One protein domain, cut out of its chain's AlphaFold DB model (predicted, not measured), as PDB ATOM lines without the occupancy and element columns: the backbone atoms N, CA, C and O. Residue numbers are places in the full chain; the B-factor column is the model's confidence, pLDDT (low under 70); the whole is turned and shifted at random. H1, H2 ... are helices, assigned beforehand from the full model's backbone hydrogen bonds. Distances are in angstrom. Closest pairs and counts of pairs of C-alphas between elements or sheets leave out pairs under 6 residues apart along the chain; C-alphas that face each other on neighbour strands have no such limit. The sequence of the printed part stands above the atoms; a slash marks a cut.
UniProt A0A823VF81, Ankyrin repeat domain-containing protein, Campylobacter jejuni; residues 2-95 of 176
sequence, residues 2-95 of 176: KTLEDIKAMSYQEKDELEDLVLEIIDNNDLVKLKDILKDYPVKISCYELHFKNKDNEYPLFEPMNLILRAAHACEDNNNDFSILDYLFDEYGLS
ATOM      1  N   LYS A   2      46.679  45.170 -39.031       93.50
ATOM      2  CA  LYS A   2      45.346  45.509 -39.521       93.50
ATOM      3  C   LYS A   2      44.581  46.317 -38.481       93.50
ATOM      4  O   LYS A   2      44.760  46.145 -37.275       93.50
ATOM      5  N   THR A   3      43.739  47.211 -38.972       94.62
ATOM      6  CA  THR A   3      42.826  48.020 -38.171       94.62
ATOM      7  C   THR A   3      41.446  47.371 -38.090       94.62
ATOM      8  O   THR A   3      41.119  46.461 -38.849       94.62
ATOM      9  N   LEU A   4      40.607  47.878 -37.185       91.88
ATOM     10  CA  LEU A   4      39.201  47.484 -37.081       91.88
ATOM     11  C   LEU A   4      38.442  47.667 -38.407       91.88
ATOM     12  O   LEU A   4      37.642  46.816 -38.784       91.88
ATOM     13  N   GLU A   5      38.703  48.766 -39.116       94.19
ATOM     14  CA  GLU A   5      38.047  49.052 -40.395       94.19
ATOM     15  C   GLU A   5      38.515  48.098 -41.498       94.19
ATOM     16  O   GLU A   5      37.697  47.671 -42.308       94.19
ATOM     17  N   ASP A   6      39.789  47.687 -41.481       95.56
ATOM     18  CA  ASP A   6      40.280  46.662 -42.409       95.56
ATOM     19  C   ASP A   6      39.555  45.325 -42.199       95.56
ATOM     20  O   ASP A   6      39.197  44.673 -43.175       95.56
ATOM     21  N   ILE A   7      39.316  44.921 -40.942       95.12
ATOM     22  CA  ILE A   7      38.616  43.666 -40.620       95.12
ATOM     23  C   ILE A   7      37.138  43.749 -41.015       95.12
ATOM     24  O   ILE A   7      36.621  42.836 -41.651       95.12
ATOM     25  N   LYS A   8      36.452  44.852 -40.692       92.25
ATOM     26  CA  LYS A   8      35.036  45.049 -41.054       92.25
ATOM     27  C   LYS A   8      34.792  45.119 -42.560       92.25
ATOM     28  O   LYS A   8      33.673  44.873 -43.000       92.25
ATOM     29  N   ALA A   9      35.804  45.504 -43.332       94.50
ATOM     30  CA  ALA A   9      35.721  45.549 -44.785       94.50
ATOM     31  C   ALA A   9      35.810  44.157 -45.439       94.50
ATOM     32  O   ALA A   9      35.481  44.043 -46.619       94.50
ATOM     33  N   MET A  10      36.235  43.121 -44.704       95.00
ATOM     34  CA  MET A  10      36.317  41.755 -45.223       95.00
ATOM     35  C   MET A  10      34.921  41.182 -45.480       95.00
ATOM     36  O   MET A  10      33.993  41.334 -44.683       95.00
ATOM     37  N   SER A  11      34.778  40.469 -46.591       93.44
ATOM     38  CA  SER A  11      33.634  39.597 -46.826       93.44
ATOM     39  C   SER A  11      33.660  38.389 -45.884       93.44
ATOM     40  O   SER A  11      34.701  38.013 -45.344       93.44
ATOM     41  N   TYR A  12      32.507  37.736 -45.713       90.75
ATOM     42  CA  TYR A  12      32.432  36.503 -44.925       90.75
ATOM     43  C   TYR A  12      33.333  35.401 -45.505       90.75
ATOM     44  O   TYR A  12      33.973  34.690 -44.744       90.75
ATOM     45  N   GLN A  13      33.423  35.296 -46.836       93.75
ATOM     46  CA  GLN A  13      34.293  34.321 -47.498       93.75
ATOM     47  C   GLN A  13      35.775  34.589 -47.204       93.75
ATOM     48  O   GLN A  13      36.490  33.668 -46.838       93.75
ATOM     49  N   GLU A  14      36.231  35.844 -47.293       95.56
ATOM     50  CA  GLU A  14      37.622  36.195 -46.956       95.56
ATOM     51  C   GLU A  14      37.945  35.923 -45.481       95.56
ATOM     52  O   GLU A  14      39.069  35.553 -45.150       95.56
ATOM     53  N   LYS A  15      36.967  36.119 -44.586       94.88
ATOM     54  CA  LYS A  15      37.094  35.756 -43.172       94.88
ATOM     55  C   LYS A  15      37.252  34.245 -42.994       94.88
ATOM     56  O   LYS A  15      38.128  33.827 -42.247       94.88
ATOM     57  N   ASP A  16      36.419  33.458 -43.668       93.81
ATOM     58  CA  ASP A  16      36.405  31.993 -43.582       93.81
ATOM     59  C   ASP A  16      37.725  31.397 -44.091       93.81
ATOM     60  O   ASP A  16      38.404  30.681 -43.365       93.81
ATOM     61  N   GLU A  17      38.168  31.821 -45.280       97.50
ATOM     62  CA  GLU A  17      39.437  31.390 -45.881       97.50
ATOM     63  C   GLU A  17      40.654  31.757 -45.013       97.50
ATOM     64  O   GLU A  17      41.624  31.000 -44.933       97.50
ATOM     65  N   LEU A  18      40.623  32.922 -44.353       98.00
ATOM     66  CA  LEU A  18      41.696  33.337 -43.452       98.00
ATOM     67  C   LEU A  18      41.703  32.524 -42.151       98.00
ATOM     68  O   LEU A  18      42.782  32.181 -41.666       98.00
ATOM     69  N   GLU A  19      40.536  32.245 -41.571       97.38
ATOM     70  CA  GLU A  19      40.437  31.397 -40.381       97.38
ATOM     71  C   GLU A  19      40.913  29.975 -40.697       97.38
ATOM     72  O   GLU A  19      41.785  29.473 -39.989       97.38
ATOM     73  N   ASP A  20      40.467  29.383 -41.806       98.31
ATOM     74  CA  ASP A  20      40.915  28.064 -42.267       98.31
ATOM     75  C   ASP A  20      42.437  27.992 -42.431       98.31
ATOM     76  O   ASP A  20      43.069  27.054 -41.944       98.31
ATOM     77  N   LEU A  21      43.049  29.012 -43.045       98.62
ATOM     78  CA  LEU A  21      44.503  29.097 -43.183       98.62
ATOM     79  C   LEU A  21      45.212  29.125 -41.820       98.62
ATOM     80  O   LEU A  21      46.228  28.454 -41.631       98.62
ATOM     81  N   VAL A  22      44.709  29.914 -40.867       98.75
ATOM     82  CA  VAL A  22      45.289  29.991 -39.517       98.75
ATOM     83  C   VAL A  22      45.168  28.647 -38.799       98.75
ATOM     84  O   VAL A  22      46.131  28.212 -38.166       98.75
ATOM     85  N   LEU A  23      44.027  27.968 -38.925       98.75
ATOM     86  CA  LEU A  23      43.805  26.653 -38.327       98.75
ATOM     87  C   LEU A  23      44.690  25.573 -38.961       98.75
ATOM     88  O   LEU A  23      45.279  24.777 -38.238       98.75
ATOM     89  N   GLU A  24      44.861  25.577 -40.284       98.69
ATOM     90  CA  GLU A  24      45.779  24.664 -40.979       98.69
ATOM     91  C   GLU A  24      47.232  24.858 -40.510       98.69
ATOM     92  O   GLU A  24      47.982  23.896 -40.332       98.69
ATOM     93  N   ILE A  25      47.655  26.102 -40.287       98.81
ATOM     94  CA  ILE A  25      48.991  26.403 -39.759       98.81
ATOM     95  C   ILE A  25      49.164  25.859 -38.335       98.81
ATOM     96  O   ILE A  25      50.237  25.343 -38.012       98.81
ATOM     97  N   ILE A  26      48.124  25.965 -37.501       98.81
ATOM     98  CA  ILE A  26      48.115  25.413 -36.141       98.81
ATOM     99  C   ILE A  26      48.228  23.887 -36.180       98.81
ATOM    100  O   ILE A  26      49.088  23.338 -35.497       98.81
ATOM    101  N   ASP A  27      47.428  23.215 -37.008       98.38
ATOM    102  CA  ASP A  27      47.453  21.752 -37.145       98.38
ATOM    103  C   ASP A  27      48.808  21.223 -37.605       98.38
ATOM    104  O   ASP A  27      49.293  20.204 -37.122       98.38
ATOM    105  N   ASN A  28      49.453  21.947 -38.521       98.38
ATOM    106  CA  ASN A  28      50.795  21.624 -38.995       98.38
ATOM    107  C   ASN A  28      51.898  21.934 -37.962       98.38
ATOM    108  O   ASN A  28      53.080  21.767 -38.269       98.38
ATOM    109  N   ASN A  29      51.531  22.414 -36.769       98.31
ATOM    110  CA  ASN A  29      52.429  22.857 -35.705       98.31
ATOM    111  C   ASN A  29      53.494  23.872 -36.190       98.31
ATOM    112  O   ASN A  29      54.646  23.870 -35.752       98.31
ATOM    113  N   ASP A  30      53.125  24.760 -37.124       98.62
ATOM    114  CA  ASP A  30      54.042  25.728 -37.741       98.62
ATOM    115  C   ASP A  30      54.000  27.079 -37.013       98.62
ATOM    116  O   ASP A  30      53.409  28.068 -37.461       98.62
ATOM    117  N   LEU A  31      54.673  27.128 -35.858       98.75
ATOM    118  CA  LEU A  31      54.750  28.328 -35.023       98.75
ATOM    119  C   LEU A  31      55.279  29.555 -35.781       98.75
ATOM    120  O   LEU A  31      54.831  30.676 -35.536       98.75
ATOM    121  N   VAL A  32      56.246  29.373 -36.687       98.69
ATOM    122  CA  VAL A  32      56.871  30.491 -37.408       98.69
ATOM    123  C   VAL A  32      55.850  31.170 -38.312       98.69
ATOM    124  O   VAL A  32      55.718  32.395 -38.257       98.69
ATOM    125  N   LYS A  33      55.093  30.395 -39.099       98.75
ATOM    126  CA  LYS A  33      54.024  30.951 -39.937       98.75
ATOM    127  C   LYS A  33      52.880  31.519 -39.110       98.75
ATOM    128  O   LYS A  33      52.351  32.570 -39.469       98.75
ATOM    129  N   LEU A  34      52.535  30.881 -37.990       98.81
ATOM    130  CA  LEU A  34      51.476  31.380 -37.116       98.81
ATOM    131  C   LEU A  34      51.807  32.781 -36.592       98.81
ATOM    132  O   LEU A  34      50.980  33.690 -36.680       98.81
ATOM    133  N   LYS A  35      53.038  32.974 -36.101       98.75
ATOM    134  CA  LYS A  35      53.542  34.286 -35.669       98.75
ATOM    135  C   LYS A  35      53.555  35.290 -36.819       98.75
ATOM    136  O   LYS A  35      53.191  36.449 -36.621       98.75
ATOM    137  N   ASP A  36      53.966  34.858 -38.010       98.56
ATOM    138  CA  ASP A  36      54.049  35.727 -39.181       98.56
ATOM    139  C   ASP A  36      52.685  36.276 -39.614       98.56
ATOM    140  O   ASP A  36      52.599  37.456 -39.944       98.56
ATOM    141  N   ILE A  37      51.623  35.468 -39.544       98.25
ATOM    142  CA  ILE A  37      50.257  35.915 -39.845       98.25
ATOM    143  C   ILE A  37      49.681  36.728 -38.684       98.25
ATOM    144  O   ILE A  37      49.263  37.871 -38.872       98.25
ATOM    145  N   LEU A  38      49.666  36.172 -37.469       98.50
ATOM    146  CA  LEU A  38      48.935  36.770 -36.347       98.50
ATOM    147  C   LEU A  38      49.533  38.098 -35.857       98.50
ATOM    148  O   LEU A  38      48.806  38.900 -35.276       98.50
ATOM    149  N   LYS A  39      50.802  38.415 -36.166       97.38
ATOM    150  CA  LYS A  39      51.381  39.750 -35.892       97.38
ATOM    151  C   LYS A  39      50.586  40.890 -36.538       97.38
ATOM    152  O   LYS A  39      50.657  42.036 -36.087       97.38
ATOM    153  N   ASP A  40      49.869  40.598 -37.624       97.88
ATOM    154  CA  ASP A  40      49.062  41.577 -38.329       97.88
ATOM    155  C   ASP A  40      47.634  41.681 -37.790       97.88
ATOM    156  O   ASP A  40      46.957  42.638 -38.141       97.88
ATOM    157  N   TYR A  41      47.188  40.802 -36.893       97.88
ATOM    158  CA  TYR A  41      45.801  40.729 -36.428       97.88
ATOM    159  C   TYR A  41      45.733  40.860 -34.902       97.88
ATOM    160  O   TYR A  41      45.884  39.874 -34.198       97.88
ATOM    161  N   PRO A  42      45.545  42.067 -34.341       97.31
ATOM    162  CA  PRO A  42      45.541  42.243 -32.892       97.31
ATOM    163  C   PRO A  42      44.425  41.448 -32.213       97.31
ATOM    164  O   PRO A  42      43.248  41.640 -32.525       97.31
ATOM    165  N   VAL A  43      44.784  40.656 -31.200       97.81
ATOM    166  CA  VAL A  43      43.862  39.747 -30.500       97.81
ATOM    167  C   VAL A  43      42.550  40.407 -30.079       97.81
ATOM    168  O   VAL A  43      41.481  39.842 -30.270       97.81
ATOM    169  N   LYS A  44      42.585  41.647 -29.574       96.19
ATOM    170  CA  LYS A  44      41.375  42.319 -29.090       96.19
ATOM    171  C   LYS A  44      40.301  42.440 -30.176       96.19
ATOM    172  O   LYS A  44      39.159  42.075 -29.926       96.19
ATOM    173  N   ILE A  45      40.674  42.933 -31.355       96.38
ATOM    174  CA  ILE A  45      39.725  43.145 -32.456       96.38
ATOM    175  C   ILE A  45      39.477  41.855 -33.238       96.38
ATOM    176  O   ILE A  45      38.392  41.639 -33.752       96.38
ATOM    177  N   SER A  46      40.467  40.967 -33.316       97.38
ATOM    178  CA  SER A  46      40.349  39.753 -34.124       97.38
ATOM    179  C   SER A  46      39.607  38.625 -33.410       97.38
ATOM    180  O   SER A  46      38.973  37.819 -34.076       97.38
ATOM    181  N   CYS A  47      39.656  38.570 -32.081       97.12
ATOM    182  CA  CYS A  47      39.195  37.418 -31.305       97.12
ATOM    183  C   CYS A  47      38.031  37.726 -30.355       97.12
ATOM    184  O   CYS A  47      37.291  36.816 -29.995       97.12
ATOM    185  N   TYR A  48      37.866  38.983 -29.927       95.44
ATOM    186  CA  TYR A  48      36.895  39.339 -28.882       95.44
ATOM    187  C   TYR A  48      35.829  40.341 -29.310       95.44
ATOM    188  O   TYR A  48      34.813  40.473 -28.627       95.44
ATOM    189  N   GLU A  49      36.041  41.057 -30.409       94.62
ATOM    190  CA  GLU A  49      35.027  41.936 -30.974       94.62
ATOM    191  C   GLU A  49      34.280  41.216 -32.103       94.62
ATOM    192  O   GLU A  49      34.880  40.568 -32.958       94.62
ATOM    193  N   LEU A  50      32.949  41.320 -32.095       93.38
ATOM    194  CA  LEU A  50      32.089  40.672 -33.081       93.38
ATOM    195  C   LEU A  50      31.901  41.609 -34.273       93.38
ATOM    196  O   LEU A  50      31.456  42.754 -34.135       93.38
ATOM    197  N   HIS A  51      32.300  41.145 -35.451       90.19
ATOM    198  CA  HIS A  51      32.351  41.961 -36.669       90.19
ATOM    199  C   HIS A  51      31.564  41.343 -37.814       90.19
ATOM    200  O   HIS A  51      31.026  42.064 -38.655       90.19
ATOM    201  N   PHE A  52      31.456  40.019 -37.815       89.88
ATOM    202  CA  PHE A  52      30.785  39.251 -38.848       89.88
ATOM    203  C   PHE A  52      29.436  38.784 -38.328       89.88
ATOM    204  O   PHE A  52      29.294  38.484 -37.146       89.88
ATOM    205  N   LYS A  53      28.426  38.729 -39.197       86.56
ATOM    206  CA  LYS A  53      27.076  38.300 -38.816       86.56
ATOM    207  C   LYS A  53      26.522  37.331 -39.843       86.56
ATOM    208  O   LYS A  53      26.664  37.559 -41.044       86.56
ATOM    209  N   ASN A  54      25.842  36.296 -39.366       80.00
ATOM    210  CA  ASN A  54      24.877  35.550 -40.167       80.00
ATOM    211  C   ASN A  54      23.460  35.814 -39.623       80.00
ATOM    212  O   ASN A  54      23.251  36.792 -38.907       80.00
ATOM    213  N   LYS A  55      22.465  35.007 -40.012       76.44
ATOM    214  CA  LYS A  55      21.071  35.235 -39.596       76.44
ATOM    215  C   LYS A  55      20.874  35.206 -38.080       76.44
ATOM    216  O   LYS A  55      20.019  35.939 -37.595       76.44
ATOM    217  N   ASP A  56      21.655  34.396 -37.369       76.75
ATOM    218  CA  ASP A  56      21.330  33.999 -35.998       76.75
ATOM    219  C   ASP A  56      22.419  34.365 -34.982       76.75
ATOM    220  O   ASP A  56      22.137  34.390 -33.785       76.75
ATOM    221  N   ASN A  57      23.647  34.666 -35.425       82.31
ATOM    222  CA  ASN A  57      24.773  34.954 -34.537       82.31
ATOM    223  C   ASN A  57      25.737  36.006 -35.117       82.31
ATOM    224  O   ASN A  57      25.817  36.230 -36.332       82.31
ATOM    225  N   GLU A  58      26.510  36.610 -34.218       89.00
ATOM    226  CA  GLU A  58      27.650  37.466 -34.539       89.00
ATOM    227  C   GLU A  58      28.950  36.758 -34.142       89.00
ATOM    228  O   GLU A  58      28.986  36.050 -33.137       89.00
ATOM    229  N   TYR A  59      30.007  36.955 -34.925       89.56
ATOM    230  CA  TYR A  59      31.261  36.218 -34.809       89.56
ATOM    231  C   TYR A  59      32.469  37.161 -34.828       89.56
ATOM    232  O   TYR A  59      32.435  38.198 -35.515       89.56
ATOM    233  N   PRO A  60      33.548  36.805 -34.110       95.62
ATOM    234  CA  PRO A  60      34.847  37.437 -34.287       95.62
ATOM    235  C   PRO A  60      35.471  37.040 -35.637       95.62
ATOM    236  O   PRO A  60      34.916  36.232 -36.387       95.62
ATOM    237  N   LEU A  61      36.630  37.621 -35.961       97.19
ATOM    238  CA  LEU A  61      37.417  37.183 -37.119       97.19
ATOM    239  C   LEU A  61      37.953  35.760 -36.905       97.19
ATOM    240  O   LEU A  61      37.844  34.935 -37.802       97.19
ATOM    241  N   PHE A  62      38.499  35.498 -35.716       97.50
ATOM    242  CA  PHE A  62      38.983  34.190 -35.291       97.50
ATOM    243  C   PHE A  62      38.272  33.762 -34.019       97.50
ATOM    244  O   PHE A  62      38.273  34.506 -33.036       97.50
ATOM    245  N   GLU A  63      37.719  32.556 -34.015       96.50
ATOM    246  CA  GLU A  63      37.088  31.958 -32.848       96.50
ATOM    247  C   GLU A  63      38.148  31.478 -31.836       96.50
ATOM    248  O   GLU A  63      38.851  30.495 -32.093       96.50
ATOM    249  N   PRO A  64      38.295  32.138 -30.669       97.12
ATOM    250  CA  PRO A  64      39.380  31.857 -29.729       97.12
ATOM    251  C   PRO A  64      39.384  30.431 -29.207       97.12
ATOM    252  O   PRO A  64      40.455  29.841 -29.064       97.12
ATOM    253  N   MET A  65      38.198  29.881 -28.926       96.62
ATOM    254  CA  MET A  65      38.087  28.505 -28.456       96.62
ATOM    255  C   MET A  65      38.633  27.537 -29.510       96.62
ATOM    256  O   MET A  65      39.387  26.633 -29.159       96.62
ATOM    257  N   ASN A  66      38.330  27.769 -30.789       96.31
ATOM    258  CA  ASN A  66      38.773  26.919 -31.890       96.31
ATOM    259  C   ASN A  66      40.300  26.964 -32.064       96.31
ATOM    260  O   ASN A  66      40.939  25.919 -32.174       96.31
ATOM    261  N   LEU A  67      40.905  28.159 -31.991       98.62
ATOM    262  CA  LEU A  67      42.368  28.310 -32.024       98.62
ATOM    263  C   LEU A  67      43.047  27.501 -30.906       98.62
ATOM    264  O   LEU A  67      44.037  26.812 -31.147       98.62
ATOM    265  N   ILE A  68      42.513  27.574 -29.681       98.56
ATOM    266  CA  ILE A  68      43.067  26.869 -28.517       98.56
ATOM    267  C   ILE A  68      42.852  25.357 -28.639       98.56
ATOM    268  O   ILE A  68      43.774  24.592 -28.366       98.56
ATOM    269  N   LEU A  69      41.656  24.925 -29.047       97.81
ATOM    270  CA  LEU A  69      41.303  23.513 -29.199       97.81
ATOM    271  C   LEU A  69      42.187  22.836 -30.251       97.81
ATOM    272  O   LEU A  69      42.793  21.802 -29.981       97.81
ATOM    273  N   ARG A  70      42.344  23.459 -31.422       98.12
ATOM    274  CA  ARG A  70      43.201  22.942 -32.499       98.12
ATOM    275  C   ARG A  70      44.668  22.902 -32.086       98.12
ATOM    276  O   ARG A  70      45.343  21.906 -32.322       98.12
ATOM    277  N   ALA A  71      45.138  23.914 -31.356       98.50
ATOM    278  CA  ALA A  71      46.484  23.905 -30.789       98.50
ATOM    279  C   ALA A  71      46.684  22.809 -29.726       98.50
ATOM    280  O   ALA A  71      47.788  22.285 -29.593       98.50
ATOM    281  N   ALA A  72      45.640  22.440 -28.978       97.94
ATOM    282  CA  ALA A  72      45.690  21.330 -28.032       97.94
ATOM    283  C   ALA A  72      45.852  19.980 -28.748       97.94
ATOM    284  O   ALA A  72      46.731  19.210 -28.370       97.94
ATOM    285  N   HIS A  73      45.097  19.724 -29.819       97.31
ATOM    286  CA  HIS A  73      45.285  18.517 -30.637       97.31
ATOM    287  C   HIS A  73      46.663  18.484 -31.307       97.31
ATOM    288  O   HIS A  73      47.381  17.494 -31.185       97.31
ATOM    289  N   ALA A  74      47.093  19.593 -31.915       97.25
ATOM    290  CA  ALA A  74      48.418  19.678 -32.524       97.25
ATOM    291  C   ALA A  74      49.542  19.425 -31.500       97.25
ATOM    292  O   ALA A  74      50.503  18.722 -31.801       97.25
ATOM    293  N   CYS A  75      49.416  19.941 -30.273       97.25
ATOM    294  CA  CYS A  75      50.362  19.671 -29.187       97.25
ATOM    295  C   CYS A  75      50.464  18.165 -28.884       97.25
ATOM    296  O   CYS A  75      51.572  17.636 -28.751       97.25
ATOM    297  N   GLU A  76      49.328  17.465 -28.815       94.06
ATOM    298  CA  GLU A  76      49.272  16.020 -28.577       94.06
ATOM    299  C   GLU A  76      49.983  15.228 -29.681       94.06
ATOM    300  O   GLU A  76      50.863  14.414 -29.387       94.06
ATOM    301  N   ASP A  77      49.680  15.543 -30.941       95.25
ATOM    302  CA  ASP A  77      50.250  14.880 -32.120       95.25
ATOM    303  C   ASP A  77      51.756  15.140 -32.288       95.25
ATOM    304  O   ASP A  77      52.476  14.357 -32.915       95.25
ATOM    305  N   ASN A  78      52.265  16.218 -31.688       95.88
ATOM    306  CA  ASN A  78      53.648  16.669 -31.822       95.88
ATOM    307  C   ASN A  78      54.481  16.455 -30.547       95.88
ATOM    308  O   ASN A  78      55.361  17.249 -30.224       95.88
ATOM    309  N   ASN A  79      54.265  15.338 -29.843       94.94
ATOM    310  CA  ASN A  79      55.022  14.944 -28.642       94.94
ATOM    311  C   ASN A  79      54.951  15.971 -27.497       94.94
ATOM    312  O   ASN A  79      55.952  16.211 -26.816       94.94
ATOM    313  N   ASN A  80      53.767  16.537 -27.256       95.62
ATOM    314  CA  ASN A  80      53.536  17.584 -26.261       95.62
ATOM    315  C   ASN A  80      54.353  18.858 -26.526       95.62
ATOM    316  O   ASN A  80      54.910  19.452 -25.597       95.62
ATOM    317  N   ASP A  81      54.445  19.275 -27.788       98.06
ATOM    318  CA  ASP A  81      54.998  20.580 -28.131       98.06
ATOM    319  C   ASP A  81      53.992  21.690 -27.793       98.06
ATOM    320  O   ASP A  81      53.081  22.011 -28.555       98.06
ATOM    321  N   PHE A  82      54.168  22.297 -26.620       98.56
ATOM    322  CA  PHE A  82      53.311  23.379 -26.137       98.56
ATOM    323  C   PHE A  82      53.577  24.729 -26.814       98.56
ATOM    324  O   PHE A  82      52.883  25.693 -26.502       98.56
ATOM    325  N   SER A  83      54.527  24.836 -27.747       98.69
ATOM    326  CA  SER A  83      55.011  26.137 -28.230       98.69
ATOM    327  C   SER A  83      53.925  27.009 -28.875       98.69
ATOM    328  O   SER A  83      53.924  28.228 -28.682       98.69
ATOM    329  N   ILE A  84      52.974  26.422 -29.614       98.88
ATOM    330  CA  ILE A  84      51.832  27.174 -30.167       98.88
ATOM    331  C   ILE A  84      50.869  27.612 -29.064       98.88
ATOM    332  O   ILE A  84      50.441  28.765 -29.058       98.88
ATOM    333  N   LEU A  85      50.548  26.726 -28.118       98.81
ATOM    334  CA  LEU A  85      49.696  27.073 -26.982       98.81
ATOM    335  C   LEU A  85      50.325  28.199 -26.151       98.81
ATOM    336  O   LEU A  85      49.634  29.155 -25.804       98.81
ATOM    337  N   ASP A  86      51.620  28.111 -25.850       98.81
ATOM    338  CA  ASP A  86      52.357  29.149 -25.128       98.81
ATOM    339  C   ASP A  86      52.306  30.473 -25.893       98.81
ATOM    340  O   ASP A  86      51.949  31.498 -25.321       98.81
ATOM    341  N   TYR A  87      52.545  30.458 -27.207       98.88
ATOM    342  CA  TYR A  87      52.428  31.660 -28.029       98.88
ATOM    343  C   TYR A  87      51.019  32.271 -27.994       98.88
ATOM    344  O   TYR A  87      50.882  33.475 -27.767       98.88
ATOM    345  N   LEU A  88      49.971  31.464 -28.195       98.81
ATOM    346  CA  LEU A  88      48.586  31.938 -28.221       98.81
ATOM    347  C   LEU A  88      48.187  32.624 -26.904       98.81
ATOM    348  O   LEU A  88      47.514  33.656 -26.933       98.81
ATOM    349  N   PHE A  89      48.620  32.090 -25.760       98.75
ATOM    350  CA  PHE A  89      48.297  32.659 -24.452       98.75
ATOM    351  C   PHE A  89      49.246  33.789 -24.013       98.75
ATOM    352  O   PHE A  89      48.774  34.816 -23.528       98.75
ATOM    353  N   ASP A  90      50.563  33.617 -24.148       98.56
ATOM    354  CA  ASP A  90      51.559  34.517 -23.541       98.56
ATOM    355  C   ASP A  90      51.954  35.691 -24.434       98.56
ATOM    356  O   ASP A  90      52.228  36.782 -23.932       98.56
ATOM    357  N   GLU A  91      51.992  35.484 -25.750       98.44
ATOM    358  CA  GLU A  91      52.449  36.496 -26.705       98.44
ATOM    359  C   GLU A  91      51.283  37.101 -27.494       98.44
ATOM    360  O   GLU A  91      51.185  38.323 -27.603       98.44
ATOM    361  N   TYR A  92      50.391  36.266 -28.035       98.56
ATOM    362  CA  TYR A  92      49.238  36.731 -28.805       98.56
ATOM    363  C   TYR A  92      48.149  37.317 -27.897       98.56
ATOM    364  O   TYR A  92      47.551  38.338 -28.233       98.56
ATOM    365  N   GLY A  93      47.952  36.733 -26.710       98.31
ATOM    366  CA  GLY A  93      47.134  37.305 -25.639       98.31
ATOM    367  C   GLY A  93      45.721  36.733 -25.515       98.31
ATOM    368  O   GLY A  93      44.839  37.423 -24.996       98.31
ATOM    369  N   LEU A  94      45.486  35.496 -25.970       98.38
ATOM    370  CA  LEU A  94      44.266  34.768 -25.617       98.38
ATOM    371  C   LEU A  94      44.200  34.527 -24.105       98.38
ATOM    372  O   LEU A  94      45.208  34.446 -23.406       98.38
ATOM    373  N   SER A  95      42.986  34.413 -23.578       96.81
ATOM    374  CA  SER A  95      42.741  34.258 -22.148       96.81
ATOM    375  C   SER A  95      41.435  33.517 -21.892       96.81
ATOM    376  O   SER A  95      40.402  33.864 -22.460       96.81
TER     377      SER A  95
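Overview. This is residues 2 to 95 of the 176 residues of the protein "Ankyrin repeat domain-containing protein" of Campylobacter jejuni (UniProt A0A823VF81). Two helical hairpins, H2 with H3 and H5 with H6, pack side by side, H2 on H5, and make the body. The small helices H1 and H4 lie toward the end where H2 and H5 begin, and the long link after H4 makes a narrow loop there, with Lys 55 at one extreme of the length. The printed part has 94 residues with six named helices, H1 to H6 in chain order, and no named strand; the class is all helix. It is compact, with a radius of gyration of the C-alphas of 13.1 A, yet elongated, spanning 40 by 24 by 21 A.

Along the chain. H1 is residues 4 to 8, beginning at C-alpha 4 (39.201, 47.484, -37.081). H2, residues 12 to 27, measures 22.4 A; H3 is residues 31 to 38, 10.3 A, and H4 residues 43 to 48. H5, residues 64 to 77, measures 20.3 A. H6, residues 83 to 92, measures 12.1 A and ends at C-alpha 92 (49.238, 36.731, -28.805).

Arrangement. H1 is close to H4 but not clearly touching, the closest C-alphas, of Leu 4 and Ile 45, being 6.4 A apart. With residues 22 to 26 alone, H2 touches H3 in a hairpin at a shallow tilt of 20 degrees, closest at C-alphas Ile 25 and Leu 34, 6.2 A. With residues 23 to 27 alone, H2 touches H5, the same way at 28 degrees, closest at C-alphas Asp 27 and Ala 74, 5.2 A. H5 and H6, a hairpin, touch at 26 degrees, closest at C-alphas Ala 71 and Leu 85, 5.9 A. H3 and H6 only just touch, with 3 pairs of C-alphas within 8 A. H4 is about perpendicular to H5, at 81 degrees. Every O i to N i+4 pair is within hydrogen-bond range in H1 to H5, and 5 of 6 in H6.

Size, cuts and confidence. The C-alphas farthest apart, of Lys 55 and Asn 79, are 41.0 A apart. The link from H4 to H5 is long, residues 49 to 63, with residues 52 to 53 paired antiparallel with 58 to 59; the other links are tight. The printed part has no cut, and no printed residue is under 70 in pLDDT.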